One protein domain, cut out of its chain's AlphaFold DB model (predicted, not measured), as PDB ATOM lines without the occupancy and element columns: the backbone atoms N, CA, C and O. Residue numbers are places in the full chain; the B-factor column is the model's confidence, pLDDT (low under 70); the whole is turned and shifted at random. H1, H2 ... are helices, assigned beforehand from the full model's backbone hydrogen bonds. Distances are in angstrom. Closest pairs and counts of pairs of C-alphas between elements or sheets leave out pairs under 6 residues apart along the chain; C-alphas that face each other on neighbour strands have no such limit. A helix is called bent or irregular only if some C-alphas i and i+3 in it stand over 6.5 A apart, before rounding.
ATOM      1  N   PHE A   4       1.965  -0.856   6.809       63.72
ATOM      2  CA  PHE A   4       0.738  -1.040   6.057       63.72
ATOM      3  C   PHE A   4       0.748  -0.391   4.671       63.72
ATOM      4  O   PHE A   4       0.323  -1.033   3.721       63.72
ATOM      5  N   SER A   5       1.233   0.849   4.529       64.50
ATOM      6  CA  SER A   5       1.313   1.507   3.213       64.50
ATOM      7  C   SER A   5       2.351   0.813   2.325       64.50
ATOM      8  O   SER A   5       2.118   0.639   1.134       64.50
ATOM      9  N   ASN A   6       3.462   0.361   2.919       68.25
ATOM     10  CA  ASN A   6       4.537  -0.331   2.203       68.25
ATOM     11  C   ASN A   6       4.120  -1.733   1.733       68.25
ATOM     12  O   ASN A   6       4.519  -2.155   0.652       68.25
ATOM     13  N   ASN A   7       3.282  -2.424   2.509       78.44
ATOM     14  CA  ASN A   7       2.838  -3.785   2.204       78.44
ATOM     15  C   ASN A   7       1.403  -3.840   1.659       78.44
ATOM     16  O   ASN A   7       0.888  -4.931   1.414       78.44
ATOM     17  N   PHE A   8       0.738  -2.695   1.453       85.06
ATOM     18  CA  PHE A   8      -0.679  -2.632   1.075       85.06
ATOM     19  C   PHE A   8      -0.976  -3.504  -0.144       85.06
ATOM     20  O   PHE A   8      -1.898  -4.318  -0.123       85.06
ATOM     21  N   CYS A   9      -0.163  -3.374  -1.192       80.94
ATOM     22  CA  CYS A   9      -0.368  -4.133  -2.417       80.94
ATOM     23  C   CYS A   9      -0.055  -5.625  -2.252       80.94
ATOM     24  O   CYS A   9      -0.657  -6.427  -2.958       80.94
ATOM     25  N   CYS A  10       0.822  -6.011  -1.315       82.38
ATOM     26  CA  CYS A  10       1.052  -7.425  -1.004       82.38
ATOM     27  C   CYS A  10      -0.182  -8.064  -0.367       82.38
ATOM     28  O   CYS A  10      -0.637  -9.107  -0.832       82.38
ATOM     29  N   TYR A  11      -0.790  -7.394   0.613       87.88
ATOM     30  CA  TYR A  11      -2.051  -7.862   1.191       87.88
ATOM     31  C   TYR A  11      -3.208  -7.828   0.193       87.88
ATOM     32  O   TYR A  11      -4.054  -8.720   0.204       87.88
ATOM     33  N   LEU A  12      -3.248  -6.829  -0.693       88.06
ATOM     34  CA  LEU A  12      -4.245  -6.777  -1.757       88.06
ATOM     35  C   LEU A  12      -4.089  -7.957  -2.729       88.06
ATOM     36  O   LEU A  12      -5.093  -8.580  -3.058       88.06
ATOM     37  N   SER A  13      -2.855  -8.298  -3.121       83.44
ATOM     38  CA  SER A  13      -2.554  -9.491  -3.927       83.44
ATOM     39  C   SER A  13      -3.065 -10.760  -3.238       83.44
ATOM     40  O   SER A  13      -3.882 -11.480  -3.806       83.44
ATOM     41  N   GLY A  14      -2.713 -10.969  -1.962       85.94
ATOM     42  CA  GLY A  14      -3.188 -12.122  -1.186       85.94
ATOM     43  C   GLY A  14      -4.717 -12.190  -1.046       85.94
ATOM     44  O   GLY A  14      -5.310 -13.273  -1.097       85.94
ATOM     45  N   ALA A  15      -5.394 -11.047  -0.910       89.38
ATOM     46  CA  ALA A  15      -6.855 -10.983  -0.830       89.38
ATOM     47  C   ALA A  15      -7.543 -11.319  -2.163       89.38
ATOM     48  O   ALA A  15      -8.606 -11.945  -2.173       89.38
ATOM     49  N   LEU A  16      -6.951 -10.892  -3.281       84.19
ATOM     50  CA  LEU A  16      -7.444 -11.199  -4.620       84.19
ATOM     51  C   LEU A  16      -7.233 -12.677  -4.954       84.19
ATOM     52  O   LEU A  16      -8.184 -13.345  -5.350       84.19
ATOM     53  N   ASP A  17      -6.033 -13.199  -4.706       82.38
ATOM     54  CA  ASP A  17      -5.667 -14.587  -5.007       82.38
ATOM     55  C   ASP A  17      -6.441 -15.599  -4.162       82.38
ATOM     56  O   ASP A  17      -6.800 -16.677  -4.628       82.38
ATOM     57  N   SER A  18      -6.754 -15.258  -2.912       86.19
ATOM     58  CA  SER A  18      -7.640 -16.080  -2.074       86.19
ATOM     59  C   SER A  18      -9.108 -16.011  -2.508       86.19
ATOM     60  O   SER A  18      -9.947 -16.751  -1.979       86.19
ATOM     61  N   GLY A  19      -9.454 -15.111  -3.436       84.44
ATOM     62  CA  GLY A  19     -10.824 -14.816  -3.837       84.44
ATOM     63  C   GLY A  19     -11.675 -14.380  -2.645       84.44
ATOM     64  O   GLY A  19     -12.768 -14.919  -2.451       84.44
ATOM     65  N   TYR A  20     -11.139 -13.513  -1.775       89.44
ATOM     66  CA  TYR A  20     -11.845 -13.040  -0.578       89.44
ATOM     67  C   TYR A  20     -13.000 -12.098  -0.929       89.44
ATOM     68  O   TYR A  20     -14.109 -12.245  -0.407       89.44
ATOM     69  N   PHE A  21     -12.743 -11.142  -1.819       86.31
ATOM     70  CA  PHE A  21     -13.765 -10.234  -2.335       86.31
ATOM     71  C   PHE A  21     -14.625 -10.932  -3.395       86.31
ATOM     72  O   PHE A  21     -14.243 -11.966  -3.929       86.31
ATOM     73  N   CYS A  22     -15.790 -10.381  -3.727       82.19
ATOM     74  CA  CYS A  22     -16.435 -10.647  -5.018       82.19
ATOM     75  C   CYS A  22     -16.200  -9.483  -5.995       82.19
ATOM     76  O   CYS A  22     -15.905  -8.365  -5.560       82.19
ATOM     77  N   CYS A  23     -16.311  -9.710  -7.317       79.81
ATOM     78  CA  CYS A  23     -15.968  -8.677  -8.315       79.81
ATOM     79  C   CYS A  23     -16.673  -7.350  -8.027       79.81
ATOM     80  O   CYS A  23     -16.066  -6.289  -8.112       79.81
ATOM     81  N   LYS A  24     -17.951  -7.422  -7.636       84.25
ATOM     82  CA  LYS A  24     -18.751  -6.241  -7.331       84.25
ATOM     83  C   LYS A  24     -18.188  -5.451  -6.148       84.25
ATOM     84  O   LYS A  24     -18.065  -4.241  -6.251       84.25
ATOM     85  N   GLU A  25     -17.828  -6.116  -5.049       87.69
ATOM     86  CA  GLU A  25     -17.240  -5.442  -3.882       87.69
ATOM     87  C   GLU A  25     -15.936  -4.728  -4.241       87.69
ATOM     88  O   GLU A  25     -15.702  -3.610  -3.784       87.69
ATOM     89  N   LEU A  26     -15.111  -5.374  -5.067       86.56
ATOM     90  CA  LEU A  26     -13.830  -4.845  -5.510       86.56
ATOM     91  C   LEU A  26     -14.002  -3.617  -6.416       86.56
ATOM     92  O   LEU A  26     -13.402  -2.579  -6.147       86.56
ATOM     93  N   VAL A  27     -14.844  -3.725  -7.448       86.75
ATOM     94  CA  VAL A  27     -15.125  -2.636  -8.397       86.75
ATOM     95  C   VAL A  27     -15.767  -1.456  -7.673       86.75
ATOM     96  O   VAL A  27     -15.265  -0.339  -7.766       86.75
ATOM     97  N   ASP A  28     -16.798  -1.707  -6.856       89.75
ATOM     98  CA  ASP A  28     -17.471  -0.661  -6.082       89.75
ATOM     99  C   ASP A  28     -16.487   0.054  -5.136       89.75
ATOM    100  O   ASP A  28     -16.616   1.252  -4.874       89.75
ATOM    101  N   TRP A  29     -15.519  -0.674  -4.568       91.75
ATOM    102  CA  TRP A  29     -14.471  -0.081  -3.740       91.75
ATOM    103  C   TRP A  29     -13.492   0.755  -4.568       91.75
ATOM    104  O   TRP A  29     -13.229   1.899  -4.192       91.75
ATOM    105  N   ALA A  30     -13.001   0.227  -5.691       90.62
ATOM    106  CA  ALA A  30     -12.062   0.917  -6.569       90.62
ATOM    107  C   ALA A  30     -12.663   2.216  -7.122       90.62
ATOM    108  O   ALA A  30     -12.049   3.273  -6.979       90.62
ATOM    109  N   ASP A  31     -13.899   2.178  -7.631       91.19
ATOM    110  CA  ASP A  31     -14.613   3.350  -8.154       91.19
ATOM    111  C   ASP A  31     -14.718   4.471  -7.116       91.19
ATOM    112  O   ASP A  31     -14.433   5.636  -7.406       91.19
ATOM    113  N   ARG A  32     -15.067   4.129  -5.867       92.12
ATOM    114  CA  ARG A  32     -15.128   5.116  -4.779       92.12
ATOM    115  C   ARG A  32     -13.777   5.768  -4.516       92.12
ATOM    116  O   ARG A  32     -13.745   6.961  -4.225       92.12
ATOM    117  N   LYS A  33     -12.680   5.007  -4.577       92.50
ATOM    118  CA  LYS A  33     -11.335   5.543  -4.324       92.50
ATOM    119  C   LYS A  33     -10.812   6.356  -5.506       92.50
ATOM    120  O   LYS A  33     -10.246   7.418  -5.274       92.50
ATOM    121  N   ILE A  34     -11.085   5.955  -6.747       92.06
ATOM    122  CA  ILE A  34     -10.710   6.717  -7.952       92.06
ATOM    123  C   ILE A  34     -11.302   8.127  -7.926       92.06
ATOM    124  O   ILE A  34     -10.593   9.087  -8.206       92.06
ATOM    125  N   LEU A  35     -12.570   8.277  -7.530       91.62
ATOM    126  CA  LEU A  35     -13.228   9.588  -7.438       91.62
ATOM    127  C   LEU A  35     -12.612  10.519  -6.381       91.62
ATOM    128  O   LEU A  35     -12.899  11.715  -6.382       91.62
ATOM    129  N   GLN A  36     -11.803   9.975  -5.471       91.44
ATOM    130  CA  GLN A  36     -11.074  10.733  -4.456       91.44
ATOM    131  C   GLN A  36      -9.656  11.098  -4.921       91.44
ATOM    132  O   GLN A  36      -9.055  11.989  -4.334       91.44
ATOM    133  N   CYS A  37      -9.130  10.451  -5.967       90.50
ATOM    134  CA  CYS A  37      -7.765  10.647  -6.455       90.50
ATOM    135  C   CYS A  37      -7.624  11.909  -7.313       90.50
ATOM    136  O   CYS A  37      -8.504  12.237  -8.108       90.50
ATOM    137  N   GLU A  38      -6.464  12.565  -7.228       89.38
ATOM    138  CA  GLU A  38      -6.076  13.594  -8.201       89.38
ATOM    139  C   GLU A  38      -5.596  12.948  -9.508       89.38
ATOM    140  O   GLU A  38      -6.011  13.349 -10.597       89.38
ATOM    141  N   VAL A  39      -4.745  11.920  -9.394       91.12
ATOM    142  CA  VAL A  39      -4.241  11.110 -10.510       91.12
ATOM    143  C   VAL A  39      -4.158   9.653 -10.044       91.12
ATOM    144  O   VAL A  39      -3.196   9.298  -9.365       91.12
ATOM    145  N   PRO A  40      -5.143   8.796 -10.368       88.94
ATOM    146  CA  PRO A  40      -5.185   7.434  -9.848       88.94
ATOM    147  C   PRO A  40      -4.057   6.564 -10.423       88.94
ATOM    148  O   PRO A  40      -3.748   6.634 -11.616       88.94
ATOM    149  N   LYS A  41      -3.490   5.691  -9.586       86.81
ATOM    150  CA  LYS A  41      -2.555   4.637  -9.999       86.81
ATOM    151  C   LYS A  41      -3.206   3.644 -10.953       86.81
ATOM    152  O   LYS A  41      -4.397   3.342 -10.851       86.81
ATOM    153  N   ILE A  42      -2.393   3.068 -11.837       84.50
ATOM    154  CA  ILE A  42      -2.868   2.177 -12.906       84.50
ATOM    155  C   ILE A  42      -3.536   0.928 -12.330       84.50
ATOM    156  O   ILE A  42      -4.613   0.550 -12.780       84.50
ATOM    157  N   TRP A  43      -2.950   0.310 -11.300       84.88
ATOM    158  CA  TRP A  43      -3.538  -0.891 -10.702       84.88
ATOM    159  C   TRP A  43      -4.932  -0.621 -10.117       84.88
ATOM    160  O   TRP A  43      -5.797  -1.486 -10.204       84.88
ATOM    161  N   LEU A  44      -5.187   0.578  -9.575       87.94
ATOM    162  CA  LEU A  44      -6.495   0.943  -9.026       87.94
ATOM    163  C   LEU A  44      -7.538   1.088 -10.139       87.94
ATOM    164  O   LEU A  44      -8.660   0.611  -9.991       87.94
ATOM    165  N   VAL A  45      -7.150   1.698 -11.264       86.38
ATOM    166  CA  VAL A  45      -7.988   1.773 -12.471       86.38
ATOM    167  C   VAL A  45      -8.278   0.374 -13.010       86.38
ATOM    168  O   VAL A  45      -9.416   0.059 -13.330       86.38
ATOM    169  N   ASN A  46      -7.286  -0.511 -13.049       83.81
ATOM    170  CA  ASN A  46      -7.493  -1.873 -13.533       83.81
ATOM    171  C   ASN A  46      -8.480  -2.654 -12.645       83.81
ATOM    172  O   ASN A  46      -9.277  -3.427 -13.170       83.81
ATOM    173  N   LEU A  47      -8.504  -2.414 -11.326       86.06
ATOM    174  CA  LEU A  47      -9.502  -3.020 -10.433       86.06
ATOM    175  C   LEU A  47     -10.937  -2.574 -10.746       86.06
ATOM    176  O   LEU A  47     -11.843  -3.399 -10.635       86.06
ATOM    177  N   SER A  48     -11.168  -1.318 -11.147       86.06
ATOM    178  CA  SER A  48     -12.519  -0.860 -11.515       86.06
ATOM    179  C   SER A  48     -13.002  -1.413 -12.857       86.06
ATOM    180  O   SER A  48     -14.200  -1.429 -13.135       86.06
ATOM    181  N   LEU A  49     -12.081  -1.914 -13.681       82.00
ATOM    182  CA  LEU A  49     -12.383  -2.517 -14.977       82.00
ATOM    183  C   LEU A  49     -12.608  -4.033 -14.905       82.00
ATOM    184  O   LEU A  49     -13.022  -4.623 -15.906       82.00
ATOM    185  N   VAL A  50     -12.385  -4.664 -13.743       78.25
ATOM    186  CA  VAL A  50     -12.582  -6.108 -13.557       78.25
ATOM    187  C   VAL A  50     -14.018  -6.495 -13.909       78.25
ATOM    188  O   VAL A  50     -14.986  -6.083 -13.267       78.25
ATOM    189  N   LYS A  51     -14.161  -7.346 -14.925       69.69
ATOM    190  CA  LYS A  51     -15.435  -7.968 -15.291       69.69
ATOM    191  C   LYS A  51     -15.528  -9.339 -14.642       69.69
ATOM    192  O   LYS A  51     -14.567 -10.094 -14.608       69.69
ATOM    193  N   CYS A  52     -16.713  -9.672 -14.147       61.41
ATOM    194  CA  CYS A  52     -16.979 -10.985 -13.575       61.41
ATOM    195  C   CYS A  52     -17.267 -11.980 -14.713       61.41
ATOM    196  O   CYS A  52     -18.339 -11.930 -15.319       61.41
ATOM    197  N   THR A  53     -16.319 -12.864 -15.020       54.00
ATOM    198  CA  THR A  53     -16.480 -13.957 -15.993       54.00
ATOM    199  C   THR A  53     -16.339 -15.297 -15.285       54.00
ATOM    200  O   THR A  53     -15.237 -15.713 -14.951       54.00
ATOM    201  N   GLY A  54     -17.463 -15.978 -15.038       45.72
ATOM    202  CA  GLY A  54     -17.467 -17.182 -14.199       45.72
ATOM    203  C   GLY A  54     -17.141 -16.851 -12.739       45.72
ATOM    204  O   GLY A  54     -16.772 -15.731 -12.411       45.72
ATOM    205  N   CYS A  55     -17.329 -17.793 -11.820       42.00
ATOM    206  CA  CYS A  55     -17.182 -17.578 -10.372       42.00
ATOM    207  C   CYS A  55     -15.736 -17.319  -9.892       42.00
ATOM    208  O   CYS A  55     -15.447 -17.519  -8.715       42.00
ATOM    209  N   PHE A  56     -14.837 -16.893 -10.777       44.53
ATOM    210  CA  PHE A  56     -13.426 -16.684 -10.508       44.53
ATOM    211  C   PHE A  56     -13.017 -15.284 -10.955       44.53
ATOM    212  O   PHE A  56     -13.433 -14.796 -12.006       44.53
ATOM    213  N   TYR A  57     -12.174 -14.642 -10.147       49.69
ATOM    214  CA  TYR A  57     -11.309 -13.599 -10.672       49.69
ATOM    215  C   TYR A  57     -10.322 -14.290 -11.580       49.69
ATOM    216  O   TYR A  57      -9.505 -15.067 -11.096       49.69
ATOM    217  N   SER A  58     -10.368 -14.003 -12.870       44.59
ATOM    218  CA  SER A  58      -9.183 -14.259 -13.658       44.59
ATOM    219  C   SER A  58      -8.353 -12.990 -13.677       44.59
ATOM    220  O   SER A  58      -8.617 -12.064 -14.437       44.59
ATOM    221  N   LEU A  59      -7.374 -12.927 -12.771       47.72
ATOM    222  CA  LEU A  59      -6.253 -11.994 -12.896       47.72
ATOM    223  C   LEU A  59      -5.331 -12.387 -14.063       47.72
ATOM    224  O   LEU A  59      -4.457 -11.604 -14.428       47.72
ATOM    225  N   GLU A  60      -5.506 -13.594 -14.615       43.69
ATOM    226  CA  GLU A  60      -4.568 -14.224 -15.545       43.69
ATOM    227  C   GLU A  60      -5.173 -14.590 -16.912       43.69
ATOM    228  O   GLU A  60      -4.419 -14.772 -17.865       43.69
ATOM    229  N   GLU A  61      -6.498 -14.639 -17.080       40.50
ATOM    230  CA  GLU A  61      -7.109 -15.047 -18.352       40.50
ATOM    231  C   GLU A  61      -7.670 -13.867 -19.142       40.50
ATOM    232  O   GLU A  61      -8.744 -13.325 -18.890       40.50
ATOM    233  N   GLU A  62      -6.885 -13.565 -20.173       42.12
ATOM    234  CA  GLU A  62      -7.296 -13.077 -21.483       42.12
ATOM    235  C   GLU A  62      -7.882 -11.661 -21.548       42.12
ATOM    236  O   GLU A  62      -9.075 -11.429 -21.732       42.12
ATOM    237  N   GLY A  63      -6.959 -10.696 -21.608       44.59
ATOM    238  CA  GLY A  63      -7.079  -9.616 -22.591       44.59
ATOM    239  C   GLY A  63      -7.036  -8.186 -22.072       44.59
ATOM    240  O   GLY A  63      -7.071  -7.279 -22.900       44.59
ATOM    241  N   ASP A  64      -6.914  -7.952 -20.766       43.88
ATOM    242  CA  ASP A  64      -6.951  -6.593 -20.221       43.88
ATOM    243  C   ASP A  64      -5.758  -6.316 -19.295       43.88
ATOM    244  O   ASP A  64      -5.608  -6.930 -18.245       43.88
ATOM    245  N   SER A  65      -4.873  -5.423 -19.751       50.06
ATOM    246  CA  SER A  65      -3.854  -4.690 -18.981       50.06
ATOM    247  C   SER A  65      -3.361  -5.323 -17.663       50.06
ATOM    248  O   SER A  65      -3.608  -4.787 -16.594       50.06
ATOM    249  N   ASP A  66      -2.623  -6.434 -17.749       69.06
ATOM    250  CA  ASP A  66      -1.802  -7.087 -16.707       69.06
ATOM    251  C   ASP A  66      -1.874  -6.436 -15.298       69.06
ATOM    252  O   ASP A  66      -0.962  -5.729 -14.851       69.06
ATOM    253  N   LEU A  67      -3.017  -6.602 -14.609       74.25
ATOM    254  CA  LEU A  67      -3.267  -6.036 -13.274       74.25
ATOM    255  C   LEU A  67      -2.211  -6.551 -12.298       74.25
ATOM    256  O   LEU A  67      -1.710  -5.801 -11.461       74.25
ATOM    257  N   ARG A  68      -1.803  -7.807 -12.479       70.31
ATOM    258  CA  ARG A  68      -0.723  -8.431 -11.729       70.31
ATOM    259  C   ARG A  68       0.623  -7.764 -11.999       70.31
ATOM    260  O   ARG A  68       1.293  -7.381 -11.043       70.31
ATOM    261  N   ALA A  69       1.019  -7.541 -13.253       70.38
ATOM    262  CA  ALA A  69       2.229  -6.764 -13.528       70.38
ATOM    263  C   ALA A  69       2.126  -5.318 -13.042       70.38
ATOM    264  O   ALA A  69       3.138  -4.764 -12.627       70.38
ATOM    265  N   SER A  70       0.941  -4.707 -13.051       75.81
ATOM    266  CA  SER A  70       0.745  -3.341 -12.552       75.81
ATOM    267  C   SER A  70       0.927  -3.270 -11.034       75.81
ATOM    268  O   SER A  70       1.680  -2.423 -10.552       75.81
ATOM    269  N   LEU A  71       0.329  -4.208 -10.288       75.00
ATOM    270  CA  LEU A  71       0.552  -4.370  -8.849       75.00
ATOM    271  C   LEU A  71       2.034  -4.649  -8.552       75.00
ATOM    272  O   LEU A  71       2.625  -3.994  -7.697       75.00
ATOM    273  N   ASN A  72       2.666  -5.550  -9.311       68.06
ATOM    274  CA  ASN A  72       4.086  -5.873  -9.162       68.06
ATOM    275  C   ASN A  72       4.996  -4.669  -9.451       68.06
ATOM    276  O   ASN A  72       5.928  -4.402  -8.699       68.06
ATOM    277  N   LYS A  73       4.730  -3.916 -10.521       71.06
ATOM    278  CA  LYS A  73       5.564  -2.791 -10.961       71.06
ATOM    279  C   LYS A  73       5.473  -1.594 -10.023       71.06
ATOM    280  O   LYS A  73       6.488  -0.951  -9.774       71.06
ATOM    281  N   GLU A  74       4.274  -1.264  -9.555       66.94
ATOM    282  CA  GLU A  74       4.063  -0.045  -8.768       66.94
ATOM    283  C   GLU A  74       4.250  -0.236  -7.273       66.94
ATOM    284  O   GLU A  74       4.424   0.751  -6.557       66.94
ATOM    285  N   CYS A  75       4.248  -1.481  -6.801       61.22
ATOM    286  CA  CYS A  75       4.342  -1.729  -5.376       61.22
ATOM    287  C   CYS A  75       5.615  -2.474  -4.951       61.22
ATOM    288  O   CYS A  75       5.928  -2.434  -3.767       61.22
ATOM    289  N   LEU A  76       6.347  -3.172  -5.839       54.72
ATOM    290  CA  LEU A  76       7.155  -4.314  -5.384       54.72
ATOM    291  C   LEU A  76       8.510  -4.456  -6.089       54.72
ATOM    292  O   LEU A  76       8.627  -4.983  -7.191       54.72
ATOM    293  N   ASN A  77       9.583  -4.180  -5.351       51.06
ATOM    294  CA  ASN A  77      10.750  -5.053  -5.442       51.06
ATOM    295  C   ASN A  77      10.448  -6.317  -4.610       51.06
ATOM    296  O   ASN A  77      10.761  -6.348  -3.427       51.06
ATOM    297  N   GLY A  78       9.836  -7.341  -5.216       52.97
ATOM    298  CA  GLY A  78       9.753  -8.698  -4.643       52.97
ATOM    299  C   GLY A  78       8.679  -8.932  -3.570       52.97
ATOM    300  O   GLY A  78       9.006  -9.179  -2.415       52.97
ATOM    301  N   CYS A  79       7.404  -8.929  -3.955       61.50
ATOM    302  CA  CYS A  79       6.313  -9.343  -3.066       61.50
ATOM    303  C   CYS A  79       6.176 -10.857  -2.994       61.50
ATOM    304  O   CYS A  79       6.119 -11.520  -4.030       61.50
ATOM    305  N   SER A  80       6.036 -11.385  -1.786       61.75
ATOM    306  CA  SER A  80       5.281 -12.614  -1.541       61.75
ATOM    307  C   SER A  80       3.824 -12.238  -1.271       61.75
ATOM    308  O   SER A  80       3.610 -11.195  -0.661       61.75
ATOM    309  N   ASP A  81       2.851 -13.058  -1.685       66.12
ATOM    310  CA  ASP A  81       1.407 -12.860  -1.444       66.12
ATOM    311  C   ASP A  81       1.082 -12.844   0.070       66.12
ATOM    312  O   ASP A  81       0.574 -13.812   0.640       66.12
ATOM    313  N   GLU A  82       1.440 -11.752   0.757       72.75
ATOM    314  CA  GLU A  82       1.303 -11.617   2.205       72.75
ATOM    315  C   GLU A  82      -0.170 -11.718   2.596       72.75
ATOM    316  O   GLU A  82      -1.035 -11.030   2.056       72.75
ATOM    317  N   GLY A  83      -0.463 -12.561   3.582       80.94
ATOM    318  CA  GLY A  83      -1.812 -12.680   4.110       80.94
ATOM    319  C   GLY A  83      -2.716 -13.633   3.333       80.94
ATOM    320  O   GLY A  83      -3.855 -13.785   3.767       80.94
ATOM    321  N   TYR A  84      -2.263 -14.275   2.244       89.00
ATOM    322  CA  TYR A  84      -3.077 -15.220   1.461       89.00
ATOM    323  C   TYR A  84      -3.742 -16.286   2.345       89.00
ATOM    324  O   TYR A  84      -4.971 -16.412   2.346       89.00
ATOM    325  N   GLU A  85      -2.966 -16.988   3.179       93.12
ATOM    326  CA  GLU A  85      -3.503 -17.963   4.133       93.12
ATOM    327  C   GLU A  85      -4.437 -17.300   5.155       93.12
ATOM    328  O   GLU A  85      -5.461 -17.868   5.539       93.12
ATOM    329  N   GLY A  86      -4.129 -16.071   5.567       94.81
ATOM    330  CA  GLY A  86      -5.002 -15.282   6.432       94.81
ATOM    331  C   GLY A  86      -6.377 -15.029   5.807       94.81
ATOM    332  O   GLY A  86      -7.393 -15.177   6.483       94.81
ATOM    333  N   PHE A  87      -6.444 -14.701   4.518       94.62
ATOM    334  CA  PHE A  87      -7.711 -14.479   3.822       94.62
ATOM    335  C   PHE A  87      -8.486 -15.775   3.572       94.62
ATOM    336  O   PHE A  87      -9.708 -15.777   3.743       94.62
ATOM    337  N   LEU A  88      -7.810 -16.886   3.254       93.81
ATOM    338  CA  LEU A  88      -8.446 -18.210   3.217       93.81
ATOM    339  C   LEU A  88      -9.100 -18.545   4.563       93.81
ATOM    340  O   LEU A  88     -10.254 -18.977   4.610       93.81
ATOM    341  N   PHE A  89      -8.395 -18.264   5.660       96.12
ATOM    342  CA  PHE A  89      -8.913 -18.477   7.004       96.12
ATOM    343  C   PHE A  89     -10.164 -17.645   7.289       96.12
ATOM    344  O   PHE A  89     -11.139 -18.161   7.835       96.12
ATOM    345  N   LEU A  90     -10.172 -16.370   6.889       96.25
ATOM    346  CA  LEU A  90     -11.343 -15.513   7.060       96.25
ATOM    347  C   LEU A  90     -12.533 -15.996   6.231       96.25
ATOM    348  O   LEU A  90     -13.641 -16.052   6.760       96.25
ATOM    349  N   LYS A  91     -12.330 -16.424   4.975       94.44
ATOM    350  CA  LYS A  91     -13.412 -17.024   4.169       94.44
ATOM    351  C   LYS A  91     -14.023 -18.236   4.868       94.44
ATOM    352  O   LYS A  91     -15.246 -18.374   4.869       94.44
ATOM    353  N   TYR A  92     -13.183 -19.089   5.456       95.56
ATOM    354  CA  TYR A  92     -13.622 -20.256   6.216       95.56
ATOM    355  C   TYR A  92     -14.439 -19.860   7.453       95.56
ATOM    356  O   TYR A  92     -15.553 -20.346   7.637       95.56
ATOM    357  N   LEU A  93     -13.935 -18.929   8.272       96.44
ATOM    358  CA  LEU A  93     -14.645 -18.452   9.466       96.44
ATOM    359  C   LEU A  93     -15.980 -17.770   9.137       96.44
ATOM    360  O   LEU A  93     -16.933 -17.873   9.907       96.44
ATOM    361  N   GLU A  94     -16.055 -17.088   7.997       95.00
ATOM    362  CA  GLU A  94     -17.267 -16.435   7.501       95.00
ATOM    363  C   GLU A  94     -18.237 -17.408   6.804       95.00
ATOM    364  O   GLU A  94     -19.316 -16.996   6.378       95.00
ATOM    365  N   GLY A  95     -17.877 -18.691   6.671       93.00
ATOM    366  CA  GLY A  95     -18.701 -19.710   6.019       93.00
ATOM    367  C   GLY A  95     -18.829 -19.539   4.502       93.00
ATOM    368  O   GLY A  95     -19.749 -20.093   3.903       93.00
ATOM    369  N   ARG A  96     -17.931 -18.771   3.869       90.19
ATOM    370  CA  ARG A  96     -17.893 -18.580   2.404       90.19
ATOM    371  C   ARG A  96     -17.296 -19.783   1.675       90.19
ATOM    372  O   ARG A  96     -17.522 -19.951   0.481       90.19
ATOM    373  N   VAL A  97     -16.493 -20.572   2.381       91.38
ATOM    374  CA  VAL A  97     -15.823 -21.774   1.886       91.38
ATOM    375  C   VAL A  97     -15.737 -22.783   3.029       91.38
ATOM    376  O   VAL A  97     -15.621 -22.393   4.192       91.38
ATOM    377  N   ASP A  98     -15.824 -24.069   2.714       94.00
ATOM    378  CA  ASP A  98     -15.601 -25.142   3.678       94.00
ATOM    379  C   ASP A  98     -14.127 -25.587   3.685       94.00
ATOM    380  O   ASP A  98     -13.290 -25.071   2.947       94.00
ATOM    381  N   GLU A  99     -13.789 -26.536   4.557       94.12
ATOM    382  CA  GLU A  99     -12.426 -27.068   4.677       94.12
ATOM    383  C   GLU A  99     -11.892 -27.613   3.342       94.12
ATOM    384  O   GLU A  99     -10.766 -27.306   2.954       94.12
ATOM    385  N   ALA A 100     -12.718 -28.366   2.609       91.06
ATOM    386  CA  ALA A 100     -12.342 -28.932   1.317       91.06
ATOM    387  C   ALA A 100     -12.057 -27.837   0.280       91.06
ATOM    388  O   ALA A 100     -11.066 -27.916  -0.444       91.06
ATOM    389  N   GLY A 101     -12.884 -26.791   0.238       89.75
ATOM    390  CA  GLY A 101     -12.673 -25.653  -0.647       89.75
ATOM    391  C   GLY A 101     -11.408 -24.860  -0.308       89.75
ATOM    392  O   GLY A 101     -10.704 -24.446  -1.224       89.75
ATOM    393  N   VAL A 102     -11.060 -24.700   0.976       92.19
ATOM    394  CA  VAL A 102      -9.784 -24.069   1.370       92.19
ATOM    395  C   VAL A 102      -8.594 -24.878   0.864       92.19
ATOM    396  O   VAL A 102      -7.680 -24.303   0.276       92.19
ATOM    397  N   LEU A 103      -8.602 -26.197   1.080       91.38
ATOM    398  CA  LEU A 103      -7.514 -27.072   0.637       91.38
ATOM    399  C   LEU A 103      -7.392 -27.094  -0.891       91.38
ATOM    400  O   LEU A 103      -6.276 -27.042  -1.397       91.38
ATOM    401  N   SER A 104      -8.519 -27.091  -1.616       87.94
ATOM    402  CA  SER A 104      -8.531 -26.968  -3.081       87.94
ATOM    403  C   SER A 104      -7.872 -25.667  -3.530       87.94
ATOM    404  O   SER A 104      -6.928 -25.704  -4.310       87.94
ATOM    405  N   SER A 105      -8.298 -24.518  -2.988       86.69
ATOM    406  CA  SER A 105      -7.717 -23.218  -3.351       86.69
ATOM    407  C   SER A 105      -6.225 -23.132  -3.023       86.69
ATOM    408  O   SER A 105      -5.452 -22.602  -3.819       86.69
ATOM    409  N   TYR A 106      -5.803 -23.673  -1.874       87.75
ATOM    410  CA  TYR A 106      -4.394 -23.698  -1.486       87.75
ATOM    411  C   TYR A 106      -3.557 -24.589  -2.416       87.75
ATOM    412  O   TYR A 106      -2.461 -24.199  -2.819       87.75
ATOM    413  N   GLY A 107      -4.066 -25.767  -2.785       84.25
ATOM    414  CA  GLY A 107      -3.401 -26.693  -3.707       84.25
ATOM    415  C   GLY A 107      -3.360 -26.193  -5.153       84.25
ATOM    416  O   GLY A 107      -2.389 -26.430  -5.853       84.25
ATOM    417  N   GLU A 108      -4.365 -25.442  -5.608       81.94
ATOM    418  CA  GLU A 108      -4.336 -24.792  -6.930       81.94
ATOM    419  C   GLU A 108      -3.252 -23.709  -7.011       81.94
ATOM    420  O   GLU A 108      -2.617 -23.519  -8.048       81.94
ATOM    421  N   LYS A 109      -3.036 -22.989  -5.905       78.50
ATOM    422  CA  LYS A 109      -2.095 -21.867  -5.831       78.50
ATOM    423  C   LYS A 109      -0.662 -22.305  -5.529       78.50
ATOM    424  O   LYS A 109       0.287 -21.653  -5.971       78.50
ATOM    425  N   THR A 110      -0.487 -23.358  -4.739       74.44
ATOM    426  CA  THR A 110       0.828 -23.850  -4.322       74.44
ATOM    427  C   THR A 110       1.211 -25.101  -5.101       74.44
ATOM    428  O   THR A 110       0.366 -25.867  -5.526       74.44
ATOM    429  N   THR A 111       2.505 -25.368  -5.275       74.06
ATOM    430  CA  THR A 111       2.960 -26.639  -5.874       74.06
ATOM    431  C   THR A 111       2.894 -27.807  -4.880       74.06
ATOM    432  O   THR A 111       3.555 -28.823  -5.090       74.06
ATOM    433  N   PHE A 112       2.225 -27.626  -3.736       71.19
ATOM    434  CA  PHE A 112       2.127 -28.631  -2.687       71.19
ATOM    435  C   PHE A 112       0.863 -29.455  -2.899       71.19
ATOM    436  O   PHE A 112      -0.234 -29.047  -2.521       71.19
ATOM    437  N   ASP A 113       1.047 -30.642  -3.462       63.28
ATOM    438  CA  ASP A 113       0.011 -31.666  -3.466       63.28
ATOM    439  C   ASP A 113      -0.162 -32.226  -2.036       63.28
ATOM    440  O   ASP A 113       0.808 -32.372  -1.289       63.28
ATOM    441  N   ASP A 114      -1.403 -32.539  -1.651       72.81
ATOM    442  CA  ASP A 114      -1.766 -33.251  -0.413       72.81
ATOM    443  C   ASP A 114      -1.496 -32.530   0.929       72.81
ATOM    444  O   ASP A 114      -1.197 -33.164   1.946       72.81
ATOM    445  N   VAL A 115      -1.651 -31.203   0.986       84.25
ATOM    446  CA  VAL A 115      -1.575 -30.464   2.262       84.25
ATOM    447  C   VAL A 115      -2.727 -30.857   3.190       84.25
ATOM    448  O   VAL A 115      -3.901 -30.701   2.856       84.25
ATOM    449  N   ALA A 116      -2.401 -31.328   4.395       89.31
ATOM    450  CA  ALA A 116      -3.404 -31.637   5.403       89.31
ATOM    451  C   ALA A 116      -3.894 -30.367   6.113       89.31
ATOM    452  O   ALA A 116      -3.124 -29.457   6.430       89.31
ATOM    453  N   TRP A 117      -5.182 -30.341   6.469       92.38
ATOM    454  CA  TRP A 117      -5.770 -29.240   7.237       92.38
ATOM    455  C   TRP A 117      -5.020 -28.955   8.545       92.38
ATOM    456  O   TRP A 117      -4.839 -27.798   8.921       92.38
ATOM    457  N   SER A 118      -4.534 -29.999   9.226       92.31
ATOM    458  CA  SER A 118      -3.750 -29.868  10.460       92.31
ATOM    459  C   SER A 118      -2.448 -29.090  10.282       92.31
ATOM    460  O   SER A 118      -1.988 -28.480  11.246       92.31
ATOM    461  N   ASP A 119      -1.885 -29.099   9.074       88.88
ATOM    462  CA  ASP A 119      -0.614 -28.454   8.756       88.88
ATOM    463  C   ASP A 119      -0.832 -27.010   8.288       88.88
ATOM    464  O   ASP A 119      -0.068 -26.117   8.651       88.88
ATOM    465  N   LEU A 120      -1.925 -26.758   7.557       91.75
ATOM    466  CA  LEU A 120      -2.280 -25.426   7.061       91.75
ATOM    467  C   LEU A 120      -2.939 -24.537   8.134       91.75
ATOM    468  O   LEU A 120      -2.690 -23.331   8.204       91.75
ATOM    469  N   LEU A 121      -3.775 -25.115   9.003       94.19
ATOM    470  CA  LEU A 121      -4.565 -24.375   9.994       94.19
ATOM    471  C   LEU A 121      -3.741 -23.490  10.950       94.19
ATOM    472  O   LEU A 121      -4.193 -22.378  11.242       94.19
ATOM    473  N   PRO A 122      -2.579 -23.922  11.479       95.12
ATOM    474  CA  PRO A 122      -1.759 -23.075  12.344       95.12
ATOM    475  C   PRO A 122      -1.306 -21.788  11.649       95.12
ATOM    476  O   PRO A 122      -1.376 -20.713  12.247       95.12
ATOM    477  N   GLU A 123      -0.898 -21.889  10.386       93.00
ATOM    478  CA  GLU A 123      -0.412 -20.754   9.606       93.00
ATOM    479  C   GLU A 123      -1.549 -19.798   9.232       93.00
ATOM    480  O   GLU A 123      -1.457 -18.591   9.459       93.00
ATOM    481  N   MET A 124      -2.684 -20.347   8.800       94.88
ATOM    482  CA  MET A 124      -3.933 -19.609   8.590       94.88
ATOM    483  C   MET A 124      -4.353 -18.799   9.824       94.88
ATOM    484  O   MET A 124      -4.646 -17.605   9.734       94.88
ATOM    485  N   LYS A 125      -4.311 -19.412  11.015       95.50
ATOM    486  CA  LYS A 125      -4.598 -18.722  12.283       95.50
ATOM    487  C   LYS A 125      -3.576 -17.637  12.612       95.50
ATOM    488  O   LYS A 125      -3.953 -16.607  13.169       95.50
ATOM    489  N   ARG A 126      -2.299 -17.862  12.293       94.31
ATOM    490  CA  ARG A 126      -1.224 -16.885  12.505       94.31
ATOM    491  C   ARG A 126      -1.419 -15.645  11.632       94.31
ATOM    492  O   ARG A 126      -1.214 -14.534  12.115       94.31
ATOM    493  N   GLN A 127      -1.825 -15.830  10.377       93.12
ATOM    494  CA  GLN A 127      -2.012 -14.740   9.418       93.12
ATOM    495  C   GLN A 127      -3.395 -14.073   9.482       93.12
ATOM    496  O   GLN A 127      -3.519 -12.911   9.099       93.12
ATOM    497  N   GLY A 128      -4.425 -14.752   9.997       93.62
ATOM    498  CA  GLY A 128      -5.795 -14.229  10.091       93.62
ATOM    499  C   GLY A 128      -5.900 -12.798  10.649       93.62
ATOM    500  O   GLY A 128      -6.503 -11.947   9.997       93.62
ATOM    501  N   PRO A 129      -5.260 -12.465  11.789       93.25
ATOM    502  CA  PRO A 129      -5.283 -11.104  12.330       93.25
ATOM    503  C   PRO A 129      -4.676 -10.037  11.402       93.25
ATOM    504  O   PRO A 129      -5.101  -8.882  11.437       93.25
ATOM    505  N   LEU A 130      -3.692 -10.397  10.570       90.06
ATOM    506  CA  LEU A 130      -3.093  -9.482   9.593       90.06
ATOM    507  C   LEU A 130      -4.090  -9.173   8.471       90.06
ATOM    508  O   LEU A 130      -4.315  -8.002   8.158       90.06
ATOM    509  N   ALA A 131      -4.759 -10.206   7.952       92.50
ATOM    510  CA  ALA A 131      -5.835 -10.061   6.978       92.50
ATOM    511  C   ALA A 131      -6.998  -9.218   7.540       92.50
ATOM    512  O   ALA A 131      -7.478  -8.300   6.877       92.50
ATOM    513  N   GLU A 132      -7.405  -9.428   8.796       93.50
ATOM    514  CA  GLU A 132      -8.432  -8.586   9.427       93.50
ATOM    515  C   GLU A 132      -8.018  -7.116   9.513       93.50
ATOM    516  O   GLU A 132      -8.837  -6.222   9.282       93.50
ATOM    517  N   ASN A 133      -6.762  -6.851   9.872       91.19
ATOM    518  CA  ASN A 133      -6.245  -5.490   9.956       91.19
ATOM    519  C   ASN A 133      -6.226  -4.820   8.577       91.19
ATOM    520  O   ASN A 133      -6.625  -3.659   8.475       91.19
ATOM    521  N   PHE A 134      -5.883  -5.563   7.518       91.12
ATOM    522  CA  PHE A 134      -6.022  -5.099   6.136       91.12
ATOM    523  C   PHE A 134      -7.449  -4.719   5.782       91.12
ATOM    524  O   PHE A 134      -7.697  -3.614   5.301       91.12
ATOM    525  N   LEU A 135      -8.409  -5.589   6.082       92.00
ATOM    526  CA  LEU A 135      -9.811  -5.319   5.783       92.00
ATOM    527  C   LEU A 135     -10.339  -4.114   6.561       92.00
ATOM    528  O   LEU A 135     -11.070  -3.298   6.000       92.00
ATOM    529  N   LYS A 136      -9.958  -3.966   7.835       91.06
ATOM    530  CA  LYS A 136     -10.301  -2.783   8.642       91.06
ATOM    531  C   LYS A 136      -9.737  -1.514   8.016       91.06
ATOM    532  O   LYS A 136     -10.451  -0.521   7.943       91.06
ATOM    533  N   PHE A 137      -8.494  -1.552   7.538       89.12
ATOM    534  CA  PHE A 137      -7.857  -0.420   6.874       89.12
ATOM    535  C   PHE A 137      -8.542  -0.065   5.546       89.12
ATOM    536  O   PHE A 137      -8.930   1.083   5.354       89.12
ATOM    537  N   MET A 138      -8.797  -1.048   4.677       88.81
ATOM    538  CA  MET A 138      -9.497  -0.870   3.393       88.81
ATOM    539  C   MET A 138     -10.896  -0.258   3.525       88.81
ATOM    540  O   MET A 138     -11.343   0.476   2.641       88.81
ATOM    541  N   ARG A 139     -11.605  -0.596   4.610       88.56
ATOM    542  CA  ARG A 139     -12.979  -0.150   4.893       88.56
ATOM    543  C   ARG A 139     -13.047   1.244   5.515       88.56
ATOM    544  O   ARG A 139     -14.144   1.706   5.812       88.56
ATOM    545  N   ARG A 140     -11.913   1.916   5.724       89.00
ATOM    546  CA  ARG A 140     -11.897   3.294   6.211       89.00
ATOM    547  C   ARG A 140     -12.417   4.261   5.146       89.00
ATOM    548  O   ARG A 140     -11.958   4.263   3.996       89.00
ATOM    549  N   ASP A 141     -13.336   5.126   5.558       86.12
ATOM    550  CA  ASP A 141     -13.862   6.191   4.702       86.12
ATOM    551  C   ASP A 141     -12.781   7.240   4.399       86.12
ATOM    552  O   ASP A 141     -12.635   7.652   3.251       86.12
ATOM    553  N   ASP A 142     -11.948   7.560   5.395       87.88
ATOM    554  CA  ASP A 142     -10.846   8.532   5.334       87.88
ATOM    555  C   ASP A 142      -9.541   7.966   4.746       87.88
ATOM    556  O   ASP A 142      -8.512   8.634   4.767       87.88
ATOM    557  N   LEU A 143      -9.557   6.736   4.217       87.88
ATOM    558  CA  LEU A 143      -8.352   6.033   3.763       87.88
ATOM    559  C   LEU A 143      -7.501   6.852   2.772       87.88
ATOM    560  O   LEU A 143      -6.276   6.827   2.850       87.88
ATOM    561  N   TYR A 144      -8.149   7.578   1.859       88.19
ATOM    562  CA  TYR A 144      -7.457   8.436   0.898       88.19
ATOM    563  C   TYR A 144      -6.756   9.619   1.577       88.19
ATOM    564  O   TYR A 144      -5.628   9.944   1.224       88.19
ATOM    565  N   GLU A 145      -7.387  10.236   2.577       87.94
ATOM    566  CA  GLU A 145      -6.818  11.380   3.299       87.94
ATOM    567  C   GLU A 145      -5.600  10.973   4.136       87.94
ATOM    568  O   GLU A 145      -4.643  11.738   4.260       87.94
ATOM    569  N   VAL A 146      -5.622   9.764   4.710       87.00
ATOM    570  CA  VAL A 146      -4.559   9.282   5.607       87.00
ATOM    571  C   VAL A 146      -3.407   8.574   4.892       87.00
ATOM    572  O   VAL A 146      -2.342   8.436   5.491       87.00
ATOM    573  N   ALA A 147      -3.618   8.095   3.662       86.94
ATOM    574  CA  ALA A 147      -2.613   7.374   2.877       86.94
ATOM    575  C   ALA A 147      -2.761   7.621   1.356       86.94
ATOM    576  O   ALA A 147      -2.959   6.670   0.586       86.94
ATOM    577  N   PRO A 148      -2.695   8.882   0.887       87.56
ATOM    578  CA  PRO A 148      -2.878   9.219  -0.528       87.56
ATOM    579  C   PRO A 148      -1.807   8.595  -1.436       87.56
ATOM    580  O   PRO A 148      -2.074   8.330  -2.608       87.56
ATOM    581  N   GLU A 149      -0.614   8.305  -0.906       85.62
ATOM    582  CA  GLU A 149       0.504   7.682  -1.626       85.62
ATOM    583  C   GLU A 149       0.208   6.257  -2.112       85.62
ATOM    584  O   GLU A 149       0.865   5.752  -3.026       85.62
ATOM    585  N   ILE A 150      -0.788   5.599  -1.513       86.25
ATOM    586  CA  ILE A 150      -1.260   4.298  -1.979       86.25
ATOM    587  C   ILE A 150      -1.954   4.464  -3.329       86.25
ATOM    588  O   ILE A 150      -1.750   3.625  -4.198       86.25
ATOM    589  N   PHE A 151      -2.715   5.543  -3.529       87.38
ATOM    590  CA  PHE A 151      -3.664   5.677  -4.637       87.38
ATOM    591  C   PHE A 151      -3.216   6.611  -5.757       87.38
ATOM    592  O   PHE A 151      -3.664   6.419  -6.884       87.38
TER     593      PHE A 151
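What this domain is: This is residues 4 to 151 of the 153 residues of an uncharacterized protein of Lampropedia aestuarii (UniProt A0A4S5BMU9). A long bent helix, H7, runs along one side of the domain, with H1 in the middle; H5, in a hairpin with H6, crosses H7 towards one end, and H2, H3 and H4 gather towards the other with short H8 and H9. The 148 printed residues hold nine named helices, H1 to H9, and no named strand: all helix, mostly crossed. The whole is compact, with a radius of gyration of the C-alphas of 15.3 A and spans of 47 by 33 by 30 A.

How they stand to each other: H7, residues 117 to 138, was assigned as one helix by its hydrogen bonds but is bent: C-alphas 126 and 129 are 7.1 A apart, and arms H7a, 117 to 126, and H7b, 129 to 138, stand at a steep tilt of 52 degrees. H5, residues 84 to 93, touches H7a about perpendicular at 78 degrees, closest at the C-alphas of Glu 85 and Met 124, 4.8 A. H5 forms a hairpin with H6, residues 99 to 109, closest at C-alphas 88 and 102, 6.3 A. H1, residues 4 to 17, touches H7b, closest at C-alphas 11 and 134, 6.9 A, and H4, residues 67 to 75, closest at C-alphas 9 and 75, 6.1 A. H3, residues 42 to 48, forms a hairpin with H4, closest at C-alphas 43 and 70, 5.3 A, and touches H2, residues 23 to 34, closest at C-alphas 27 and 48, 4.4 A. H9, residues 148 to 151, only just touches H1, with 3 pairs of C-alphas within 8 A; H8, residues 143 to 146, touches no helix. Every O i to N i+4 pair is within hydrogen-bond range in H2 to H6 and H7b, but 8 of 10 in H1 and 4 of 6 in H7a.

Where its parts are: H1 starts at C-alpha 4 (0.738, -1.040, 6.057) and spans 18.6 A, H2 16.3 A and H6 15.6 A; H9 ends at C-alpha 151 (-3.664, 5.677, -4.637). H1 and H7a are irregular: C-alphas 6 and 9 are 7.7 A apart, 119 and 122 6.6 A.

The domain as a whole: The farthest C-alphas, of Glu 38 and Asp 114, are 47.7 A apart. The printed part has no cut; H3 to H4 is a long link of 18 residues. In the printed part, 29 residues have a pLDDT under 70, the model's low confidence, among them residues 51 to 66 and 74 to 81.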